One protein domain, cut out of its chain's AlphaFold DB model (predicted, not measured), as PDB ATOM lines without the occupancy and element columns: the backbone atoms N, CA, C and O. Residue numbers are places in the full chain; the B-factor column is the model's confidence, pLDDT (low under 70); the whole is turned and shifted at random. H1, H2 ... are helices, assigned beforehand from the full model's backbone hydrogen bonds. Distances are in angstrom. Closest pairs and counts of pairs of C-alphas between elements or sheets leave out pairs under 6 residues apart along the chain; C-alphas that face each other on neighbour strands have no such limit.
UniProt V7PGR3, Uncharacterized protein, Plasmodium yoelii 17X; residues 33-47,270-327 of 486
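What this domain is: This is residues 33 to 47 and 270 to 327 of the 486 residues of an uncharacterized protein of Plasmodium yoelii 17X (UniProt V7PGR3). What does one see first? A helical hairpin of H2 and H3 and a third helix, H4, have their centres at the corners of a triangle, with H3 about perpendicular to H4. The short helix H1 lies well away from these three, at one end of the longest axis, and residues 37 to 47, with no named helix, first come from it towards them and then fold back away from them before the cut after residue 47. What is it made of, and how large is it? The printed part has 73 residues with four named helices, in the order H1, H2, H3, H4, and no named strand; the class is all helix. It is compact, with a radius of gyration of the C-alphas of 12.2 A and spans of 35 by 26 by 18 A.

How they stand to each other: How does the first helix stand to the rest? H1, residues 33 to 36, is apart from H2, residues 275 to 288, from H3, residues 293 to 301, and from H4, residues 308 to 321. Which helices touch? H2 and H3 form a helical hairpin: they touch, the C-alphas of Ala 284 and Ile 296 being the closest at 6.3 A. They run opposite ways at a steep tilt of 43 degrees. Where does the last helix stand? H3 and H4 are close but not clearly touching, with the closest C-alphas, those of Tyr 297 and Met 308, 6.5 A apart; their lines are only just about perpendicular, at 71 degrees. H2 and H4 are near each other, with 5 pairs of C-alphas within 10 A. What do the backbone N and O atoms show? In H2 and H3 every O i to N i+4 pair is within hydrogen-bond range, and in H4 9 of 10 are. H1 is too short for such a pair; its one O i to N i+3 pair is within range.

Where its parts are: Where does the printed part begin? H1, Trp 33 to Glu 36, has its first C-alpha at (149.020, 154.889, 94.070) and is 4.9 A long from first to last C-alpha. Where are the helices of the hairpin? H2 runs from C-alpha 275 at (132.370, 149.979, 98.537) to His 288 over 19.7 A, and H3 from Leu 293 to Phe 301 over 10.6 A. Where does the last helix end? H4, from Met 308 to Lys 321, is 20.1 A long and ends with C-alpha 321 at (141.250, 136.612, 102.645).

The domain as a whole: How far does it reach? The two C-alphas farthest apart, those of Trp 33 and Asn 292, are 35.8 A apart. Is there a cut? Residues 48 to 269 are not printed, and C-alphas 47 and 270 are 10.8 A apart across the cut, which falls in the link from H1 to H2. Is any link long? Of the links that are printed whole, H2 to H3 is tight and H3 to H4 is short. Where is confidence low? The mean pLDDT of the printed part is 85.1, and residues 35 to 40 are under 70.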
ATOM      1  N   TRP A  33     149.663 156.017  94.760       73.12
ATOM      2  CA  TRP A  33     149.020 154.889  94.070       73.12
ATOM      3  C   TRP A  33     147.569 154.654  94.515       73.12
ATOM      4  O   TRP A  33     146.731 154.190  93.738       73.12
ATOM      5  N   LYS A  34     147.233 155.017  95.761       75.75
ATOM      6  CA  LYS A  34     145.870 154.925  96.310       75.75
ATOM      7  C   LYS A  34     144.911 155.876  95.589       75.75
ATOM      8  O   LYS A  34     143.743 155.535  95.412       75.75
ATOM      9  N   ALA A  35     145.391 157.030  95.123       69.62
ATOM     10  CA  ALA A  35     144.620 157.933  94.272       69.62
ATOM     11  C   ALA A  35     144.477 157.377  92.846       69.62
ATOM     12  O   ALA A  35     143.362 157.295  92.329       69.62
ATOM     13  N   GLU A  36     145.596 156.952  92.251       66.75
ATOM     14  CA  GLU A  36     145.692 156.416  90.885       66.75
ATOM     15  C   GLU A  36     144.739 155.230  90.663       66.75
ATOM     16  O   GLU A  36     143.899 155.246  89.764       66.75
ATOM     17  N   ALA A  37     144.798 154.234  91.548       61.97
ATOM     18  CA  ALA A  37     143.989 153.022  91.461       61.97
ATOM     19  C   ALA A  37     142.534 153.195  91.937       61.97
ATOM     20  O   ALA A  37     141.769 152.230  91.897       61.97
ATOM     21  N   ARG A  38     142.159 154.380  92.458       64.00
ATOM     22  CA  ARG A  38     140.972 154.578  93.325       64.00
ATOM     23  C   ARG A  38     140.913 153.511  94.436       64.00
ATOM     24  O   ARG A  38     139.870 152.911  94.711       64.00
ATOM     25  N   GLY A  39     142.091 153.238  94.993       61.88
ATOM     26  CA  GLY A  39     142.410 152.072  95.803       61.88
ATOM     27  C   GLY A  39     142.497 152.367  97.299       61.88
ATOM     28  O   GLY A  39     141.993 153.372  97.798       61.88
ATOM     29  N   GLY A  40     143.183 151.483  98.026       65.44
ATOM     30  CA  GLY A  40     143.383 151.626  99.469       65.44
ATOM     31  C   GLY A  40     142.160 151.254 100.315       65.44
ATOM     32  O   GLY A  40     142.036 151.715 101.450       65.44
ATOM     33  N   HIS A  41     141.246 150.434  99.791       76.75
ATOM     34  CA  HIS A  41     140.243 149.745 100.600       76.75
ATOM     35  C   HIS A  41     140.571 148.257 100.727       76.75
ATOM     36  O   HIS A  41     140.800 147.579  99.732       76.75
ATOM     37  N   ASP A  42     140.514 147.736 101.950       80.12
ATOM     38  CA  ASP A  42     140.869 146.353 102.298       80.12
ATOM     39  C   ASP A  42     140.138 145.315 101.423       80.12
ATOM     40  O   ASP A  42     140.731 144.349 100.947       80.12
ATOM     41  N   PHE A  43     138.855 145.565 101.130       81.12
ATOM     42  CA  PHE A  43     138.018 144.698 100.293       81.12
ATOM     43  C   PHE A  43     138.453 144.639  98.813       81.12
ATOM     44  O   PHE A  43     137.899 143.846  98.060       81.12
ATOM     45  N   GLN A  44     139.411 145.462  98.371       85.50
ATOM     46  CA  GLN A  44     139.981 145.413  97.018       85.50
ATOM     47  C   GLN A  44     141.213 144.485  96.929       85.50
ATOM     48  O   GLN A  44     141.703 144.238  95.830       85.50
ATOM     49  N   PHE A  45     141.704 143.946  98.055       84.25
ATOM     50  CA  PHE A  45     142.774 142.935  98.126       84.25
ATOM     51  C   PHE A  45     144.124 143.301  97.471       84.25
ATOM     52  O   PHE A  45     144.891 142.412  97.093       84.25
ATOM     53  N   PHE A  46     144.448 144.595  97.375       83.69
ATOM     54  CA  PHE A  46     145.786 145.063  96.993       83.69
ATOM     55  C   PHE A  46     146.859 144.619  98.001       83.69
ATOM     56  O   PHE A  46     146.602 144.513  99.201       83.69
ATOM     57  N   ASN A  47     148.098 144.436  97.530       80.25
ATOM     58  CA  ASN A  47     149.254 144.308  98.419       80.25
ATOM     59  C   ASN A  47     149.702 145.704  98.887       80.25
ATOM     60  O   ASN A  47     150.632 146.292  98.335       80.25
ATOM     61  N   PHE A 270     141.580 144.327  93.006       86.69
ATOM     62  CA  PHE A 270     140.228 144.545  92.494       86.69
ATOM     63  C   PHE A 270     139.877 146.043  92.377       86.69
ATOM     64  O   PHE A 270     138.841 146.491  92.865       86.69
ATOM     65  N   ALA A 271     140.715 146.825  91.685       82.81
ATOM     66  CA  ALA A 271     140.582 148.281  91.512       82.81
ATOM     67  C   ALA A 271     139.184 148.736  91.045       82.81
ATOM     68  O   ALA A 271     138.664 149.761  91.478       82.81
ATOM     69  N   LYS A 272     138.531 147.936  90.190       85.25
ATOM     70  CA  LYS A 272     137.174 148.205  89.688       85.25
ATOM     71  C   LYS A 272     136.079 148.133  90.768       85.25
ATOM     72  O   LYS A 272     134.935 148.433  90.444       85.25
ATOM     73  N   TRP A 273     136.339 147.627  91.977       85.50
ATOM     74  CA  TRP A 273     135.310 147.396  93.001       85.50
ATOM     75  C   TRP A 273     135.090 148.613  93.900       85.50
ATOM     76  O   TRP A 273     136.002 149.096  94.572       85.50
ATOM     77  N   ASN A 274     133.840 149.071  93.941       87.56
ATOM     78  CA  ASN A 274     133.367 150.147  94.804       87.56
ATOM     79  C   ASN A 274     132.798 149.583  96.121       87.56
ATOM     80  O   ASN A 274     132.190 148.515  96.152       87.56
ATOM     81  N   LYS A 275     132.909 150.342  97.215       86.19
ATOM     82  CA  LYS A 275     132.370 149.979  98.537       86.19
ATOM     83  C   LYS A 275     130.856 149.742  98.517       86.19
ATOM     84  O   LYS A 275     130.357 148.896  99.254       86.19
ATOM     85  N   ALA A 276     130.131 150.470  97.667       87.56
ATOM     86  CA  ALA A 276     128.700 150.253  97.463       87.56
ATOM     87  C   ALA A 276     128.409 148.889  96.806       87.56
ATOM     88  O   ALA A 276     127.503 148.192  97.249       87.56
ATOM     89  N   GLU A 277     129.201 148.484  95.808       88.69
ATOM     90  CA  GLU A 277     129.080 147.184  95.125       88.69
ATOM     91  C   GLU A 277     129.436 146.029  96.066       88.69
ATOM     92  O   GLU A 277     128.689 145.058  96.150       88.69
ATOM     93  N   PHE A 278     130.527 146.168  96.828       90.38
ATOM     94  CA  PHE A 278     130.937 145.212  97.859       90.38
ATOM     95  C   PHE A 278     129.837 145.002  98.908       90.38
ATOM     96  O   PHE A 278     129.399 143.874  99.126       90.38
ATOM     97  N   ASN A 279     129.326 146.085  99.507       90.56
ATOM     98  CA  ASN A 279     128.231 146.000 100.475       90.56
ATOM     99  C   ASN A 279     126.966 145.376  99.853       90.56
ATOM    100  O   ASN A 279     126.294 144.589 100.511       90.56
ATOM    101  N   LYS A 280     126.648 145.707  98.593       90.69
ATOM    102  CA  LYS A 280     125.491 145.162  97.868       90.69
ATOM    103  C   LYS A 280     125.625 143.654  97.646       90.69
ATOM    104  O   LYS A 280     124.676 142.932  97.932       90.69
ATOM    105  N   LEU A 281     126.797 143.181  97.210       91.44
ATOM    106  CA  LEU A 281     127.091 141.754  97.047       91.44
ATOM    107  C   LEU A 281     126.979 141.008  98.377       91.44
ATOM    108  O   LEU A 281     126.334 139.973  98.450       91.44
ATOM    109  N   MET A 282     127.582 141.547  99.436       91.75
ATOM    110  CA  MET A 282     127.639 140.881 100.737       91.75
ATOM    111  C   MET A 282     126.263 140.815 101.413       91.75
ATOM    112  O   MET A 282     125.908 139.780 101.969       91.75
ATOM    113  N   SER A 283     125.438 141.860 101.290       90.12
ATOM    114  CA  SER A 283     124.025 141.790 101.686       90.12
ATOM    115  C   SER A 283     123.225 140.810 100.822       90.12
ATOM    116  O   SER A 283     122.374 140.102 101.352       90.12
ATOM    117  N   ALA A 284     123.489 140.738  99.513       89.50
ATOM    118  CA  ALA A 284     122.806 139.804  98.620       89.50
ATOM    119  C   ALA A 284     123.153 138.337  98.925       89.50
ATOM    120  O   ALA A 284     122.249 137.507  98.919       89.50
ATOM    121  N   LEU A 285     124.410 138.034  99.268       90.06
ATOM    122  CA  LEU A 285     124.839 136.712  99.743       90.06
ATOM    123  C   LEU A 285     124.152 136.333 101.055       90.06
ATOM    124  O   LEU A 285     123.639 135.230 101.166       90.06
ATOM    125  N   ILE A 286     124.054 137.249 102.024       90.56
ATOM    126  CA  ILE A 286     123.293 136.980 103.254       90.56
ATOM    127  C   ILE A 286     121.825 136.674 102.910       90.56
ATOM    128  O   ILE A 286     121.296 135.655 103.337       90.56
ATOM    129  N   ILE A 287     121.163 137.496 102.089       88.25
ATOM    130  CA  ILE A 287     119.723 137.339 101.814       88.25
ATOM    131  C   ILE A 287     119.419 136.098 100.952       88.25
ATOM    132  O   ILE A 287     118.506 135.347 101.281       88.25
ATOM    133  N   HIS A 288     120.167 135.852  99.873       87.06
ATOM    134  CA  HIS A 288     119.854 134.811  98.876       87.06
ATOM    135  C   HIS A 288     120.732 133.556  98.966       87.06
ATOM    136  O   HIS A 288     120.347 132.504  98.461       87.06
ATOM    137  N   GLY A 289     121.846 133.640  99.686       86.19
ATOM    138  CA  GLY A 289     122.784 132.551  99.942       86.19
ATOM    139  C   GLY A 289     123.937 132.461  98.948       86.19
ATOM    140  O   GLY A 289     123.934 133.127  97.911       86.19
ATOM    141  N   CYS A 290     124.943 131.655  99.287       84.44
ATOM    142  CA  CYS A 290     126.116 131.453  98.433       84.44
ATOM    143  C   CYS A 290     125.811 130.728  97.112       84.44
ATOM    144  O   CYS A 290     126.448 131.042  96.105       84.44
ATOM    145  N   ASP A 291     124.845 129.809  97.101       81.62
ATOM    146  CA  ASP A 291     124.563 128.950  95.943       81.62
ATOM    147  C   ASP A 291     123.787 129.685  94.838       81.62
ATOM    148  O   ASP A 291     124.061 129.514  93.651       81.62
ATOM    149  N   ASN A 292     122.886 130.599  95.216       85.94
ATOM    150  CA  ASN A 292     122.032 131.374  94.303       85.94
ATOM    151  C   ASN A 292     122.758 132.574  93.658       85.94
ATOM    152  O   ASN A 292     122.196 133.666  93.512       85.94
ATOM    153  N   LEU A 293     124.026 132.398  93.283       87.31
ATOM    154  CA  LEU A 293     124.864 133.467  92.739       87.31
ATOM    155  C   LEU A 293     124.316 134.040  91.422       87.31
ATOM    156  O   LEU A 293     124.426 135.240  91.172       87.31
ATOM    157  N   ASP A 294     123.706 133.193  90.602       89.31
ATOM    158  CA  ASP A 294     123.185 133.555  89.287       89.31
ATOM    159  C   ASP A 294     122.008 134.547  89.437       89.31
ATOM    160  O   ASP A 294     122.030 135.639  88.869       89.31
ATOM    161  N   TYR A 295     121.081 134.268  90.362       88.81
ATOM    162  CA  TYR A 295     120.014 135.192  90.772       88.81
ATOM    163  C   TYR A 295     120.556 136.489  91.407       88.81
ATOM    164  O   TYR A 295     120.037 137.582  91.162       88.81
ATOM    165  N   ILE A 296     121.625 136.407  92.215       88.50
ATOM    166  CA  ILE A 296     122.299 137.595  92.773       88.50
ATOM    167  C   ILE A 296     122.872 138.473  91.648       88.50
ATOM    168  O   ILE A 296     122.776 139.703  91.725       88.50
ATOM    169  N   TYR A 297     123.442 137.868  90.604       88.88
ATOM    170  CA  TYR A 297     123.957 138.579  89.439       88.88
ATOM    171  C   TYR A 297     122.831 139.280  88.668       88.88
ATOM    172  O   TYR A 297     122.895 140.499  88.497       88.88
ATOM    173  N   GLU A 298     121.769 138.569  88.293       88.81
ATOM    174  CA  GLU A 298     120.630 139.142  87.560       88.81
ATOM    175  C   GLU A 298     119.972 140.303  88.323       88.81
ATOM    176  O   GLU A 298     119.820 141.411  87.803       88.81
ATOM    177  N   LYS A 299     119.651 140.092  89.602       88.50
ATOM    178  CA  LYS A 299     118.914 141.062  90.424       88.50
ATOM    179  C   LYS A 299     119.719 142.309  90.789       88.50
ATOM    180  O   LYS A 299     119.145 143.382  90.994       88.50
ATOM    181  N   TYR A 300     121.040 142.186  90.938       84.81
ATOM    182  CA  TYR A 300     121.862 143.253  91.516       84.81
ATOM    183  C   TYR A 300     123.019 143.740  90.638       84.81
ATOM    184  O   TYR A 300     123.498 144.853  90.889       84.81
ATOM    185  N   PHE A 301     123.445 142.985  89.626       87.06
ATOM    186  CA  PHE A 301     124.641 143.274  88.826       87.06
ATOM    187  C   PHE A 301     124.428 143.263  87.304       87.06
ATOM    188  O   PHE A 301     125.310 143.758  86.606       87.06
ATOM    189  N   LEU A 302     123.263 142.850  86.791       83.12
ATOM    190  CA  LEU A 302     122.913 142.910  85.360       83.12
ATOM    191  C   LEU A 302     123.116 144.311  84.745       83.12
ATOM    192  O   LEU A 302     123.689 144.450  83.671       83.12
ATOM    193  N   ASN A 303     122.735 145.364  85.476       81.12
ATOM    194  CA  ASN A 303     122.918 146.767  85.068       81.12
ATOM    195  C   ASN A 303     124.288 147.354  85.490       81.12
ATOM    196  O   ASN A 303     124.435 148.572  85.608       81.12
ATOM    197  N   SER A 304     125.279 146.515  85.805       81.50
ATOM    198  CA  SER A 304     126.604 146.932  86.288       81.50
ATOM    199  C   SER A 304     127.710 146.663  85.264       81.50
ATOM    200  O   SER A 304     127.507 146.000  84.255       81.50
ATOM    201  N   LYS A 305     128.922 147.161  85.534       81.69
ATOM    202  CA  LYS A 305     130.115 146.906  84.702       81.69
ATOM    203  C   LYS A 305     130.904 145.660  85.145       81.69
ATOM    204  O   LYS A 305     132.114 145.603  84.925       81.69
ATOM    205  N   LYS A 306     130.245 144.716  85.825       85.69
ATOM    206  CA  LYS A 306     130.792 143.430  86.282       85.69
ATOM    207  C   LYS A 306     130.181 142.322  85.439       85.69
ATOM    208  O   LYS A 306     128.969 142.331  85.252       85.69
ATOM    209  N   SER A 307     130.982 141.359  84.999       87.44
ATOM    210  CA  SER A 307     130.447 140.082  84.523       87.44
ATOM    211  C   SER A 307     130.239 139.114  85.693       87.44
ATOM    212  O   SER A 307     130.658 139.377  86.828       87.44
ATOM    213  N   MET A 308     129.620 137.968  85.419       87.88
ATOM    214  CA  MET A 308     129.469 136.886  86.390       87.88
ATOM    215  C   MET A 308     130.838 136.353  86.862       87.88
ATOM    216  O   MET A 308     131.028 136.061  88.046       87.88
ATOM    217  N   GLU A 309     131.822 136.286  85.965       88.56
ATOM    218  CA  GLU A 309     133.192 135.817  86.219       88.56
ATOM    219  C   GLU A 309     133.962 136.787  87.120       88.56
ATOM    220  O   GLU A 309     134.716 136.343  87.987       88.56
ATOM    221  N   ASP A 310     133.741 138.097  86.962       89.06
ATOM    222  CA  ASP A 310     134.288 139.153  87.830       89.06
ATOM    223  C   ASP A 310     133.833 138.931  89.292       89.06
ATOM    224  O   ASP A 310     134.626 139.076  90.225       89.06
ATOM    225  N   ILE A 311     132.574 138.513  89.502       89.19
ATOM    226  CA  ILE A 311     132.011 138.199  90.830       89.19
ATOM    227  C   ILE A 311     132.510 136.841  91.346       89.19
ATOM    228  O   ILE A 311     132.989 136.768  92.480       89.19
ATOM    229  N   LYS A 312     132.462 135.777  90.528       90.75
ATOM    230  CA  LYS A 312     132.971 134.437  90.891       90.75
ATOM    231  C   LYS A 312     134.460 134.498  91.279       90.75
ATOM    232  O   LYS A 312     134.869 133.910  92.283       90.75
ATOM    233  N   SER A 313     135.257 135.285  90.556       90.88
ATOM    234  CA  SER A 313     136.677 135.534  90.855       90.88
ATOM    235  C   SER A 313     136.873 136.346  92.135       90.88
ATOM    236  O   SER A 313     137.731 136.000  92.948       90.88
ATOM    237  N   TYR A 314     136.063 137.389  92.349       92.12
ATOM    238  CA  TYR A 314     136.104 138.191  93.572       92.12
ATOM    239  C   TYR A 314     135.817 137.350  94.822       92.12
ATOM    240  O   TYR A 314     136.592 137.374  95.779       92.12
ATOM    241  N   LEU A 315     134.751 136.544  94.803       91.19
ATOM    242  CA  LEU A 315     134.369 135.709  95.945       91.19
ATOM    243  C   LEU A 315     135.396 134.618  96.254       91.19
ATOM    244  O   LEU A 315     135.710 134.388  97.422       91.19
ATOM    245  N   LYS A 316     136.007 134.022  95.224       91.88
ATOM    246  CA  LYS A 316     137.113 133.065  95.383       91.88
ATOM    247  C   LYS A 316     138.330 133.664  96.103       91.88
ATOM    248  O   LYS A 316     139.064 132.922  96.753       91.88
ATOM    249  N   VAL A 317     138.550 134.979  96.010       91.62
ATOM    250  CA  VAL A 317     139.579 135.691  96.788       91.62
ATOM    251  C   VAL A 317     139.050 136.109  98.161       91.62
ATOM    252  O   VAL A 317     139.747 135.899  99.150       91.62
ATOM    253  N   PHE A 318     137.813 136.612  98.253       91.88
ATOM    254  CA  PHE A 318     137.182 136.995  99.520       91.88
ATOM    255  C   PHE A 318     137.169 135.844 100.534       91.88
ATOM    256  O   PHE A 318     137.704 135.996 101.628       91.88
ATOM    257  N   PHE A 319     136.677 134.657 100.164       90.38
ATOM    258  CA  PHE A 319     136.649 133.497 101.066       90.38
ATOM    259  C   PHE A 319     138.044 132.961 101.450       90.38
ATOM    260  O   PHE A 319     138.154 132.159 102.372       90.38
ATOM    261  N   ARG A 320     139.117 133.425 100.792       91.06
ATOM    262  CA  ARG A 320     140.517 133.114 101.136       91.06
ATOM    263  C   ARG A 320     141.221 134.207 101.950       91.06
ATOM    264  O   ARG A 320     142.348 133.973 102.376       91.06
ATOM    265  N   LYS A 321     140.620 135.398 102.085       90.25
ATOM    266  CA  LYS A 321     141.250 136.612 102.645       90.25
ATOM    267  C   LYS A 321     140.292 137.502 103.460       90.25
ATOM    268  O   LYS A 321     140.548 138.693 103.642       90.25
ATOM    269  N   TYR A 322     139.152 136.982 103.915       90.75
ATOM    270  CA  TYR A 322     138.133 137.769 104.630       90.75
ATOM    271  C   TYR A 322     138.629 138.297 105.991       90.75
ATOM    272  O   TYR A 322     138.083 139.270 106.511       90.75
ATOM    273  N   ASP A 323     139.674 137.686 106.548       89.00
ATOM    274  CA  ASP A 323     140.455 138.145 107.701       89.00
ATOM    275  C   ASP A 323     141.139 139.500 107.448       89.00
ATOM    276  O   ASP A 323     141.186 140.345 108.340       89.00
ATOM    277  N   GLN A 324     141.602 139.736 106.215       87.06
ATOM    278  CA  GLN A 324     142.301 140.960 105.805       87.06
ATOM    279  C   GLN A 324     141.344 142.152 105.642       87.06
ATOM    280  O   GLN A 324     141.782 143.301 105.627       87.06
ATOM    281  N   VAL A 325     140.034 141.901 105.527       87.94
ATOM    282  CA  VAL A 325     139.012 142.943 105.358       87.94
ATOM    283  C   VAL A 325     138.513 143.422 106.717       87.94
ATOM    284  O   VAL A 325     138.074 142.618 107.540       87.94
ATOM    285  N   LYS A 326     138.474 144.740 106.963       85.19
ATOM    286  CA  LYS A 326     137.960 145.292 108.225       85.19
ATOM    287  C   LYS A 326     136.500 144.900 108.484       85.19
ATOM    288  O   LYS A 326     135.569 145.472 107.920       85.19
ATOM    289  N   GLY A 327     136.313 143.952 109.403       86.00
ATOM    290  CA  GLY A 327     135.011 143.376 109.755       86.00
ATOM    291  C   GLY A 327     134.589 142.173 108.903       86.00
ATOM    292  O   GLY A 327     133.482 141.677 109.096       86.00
TER     293      GLY A 327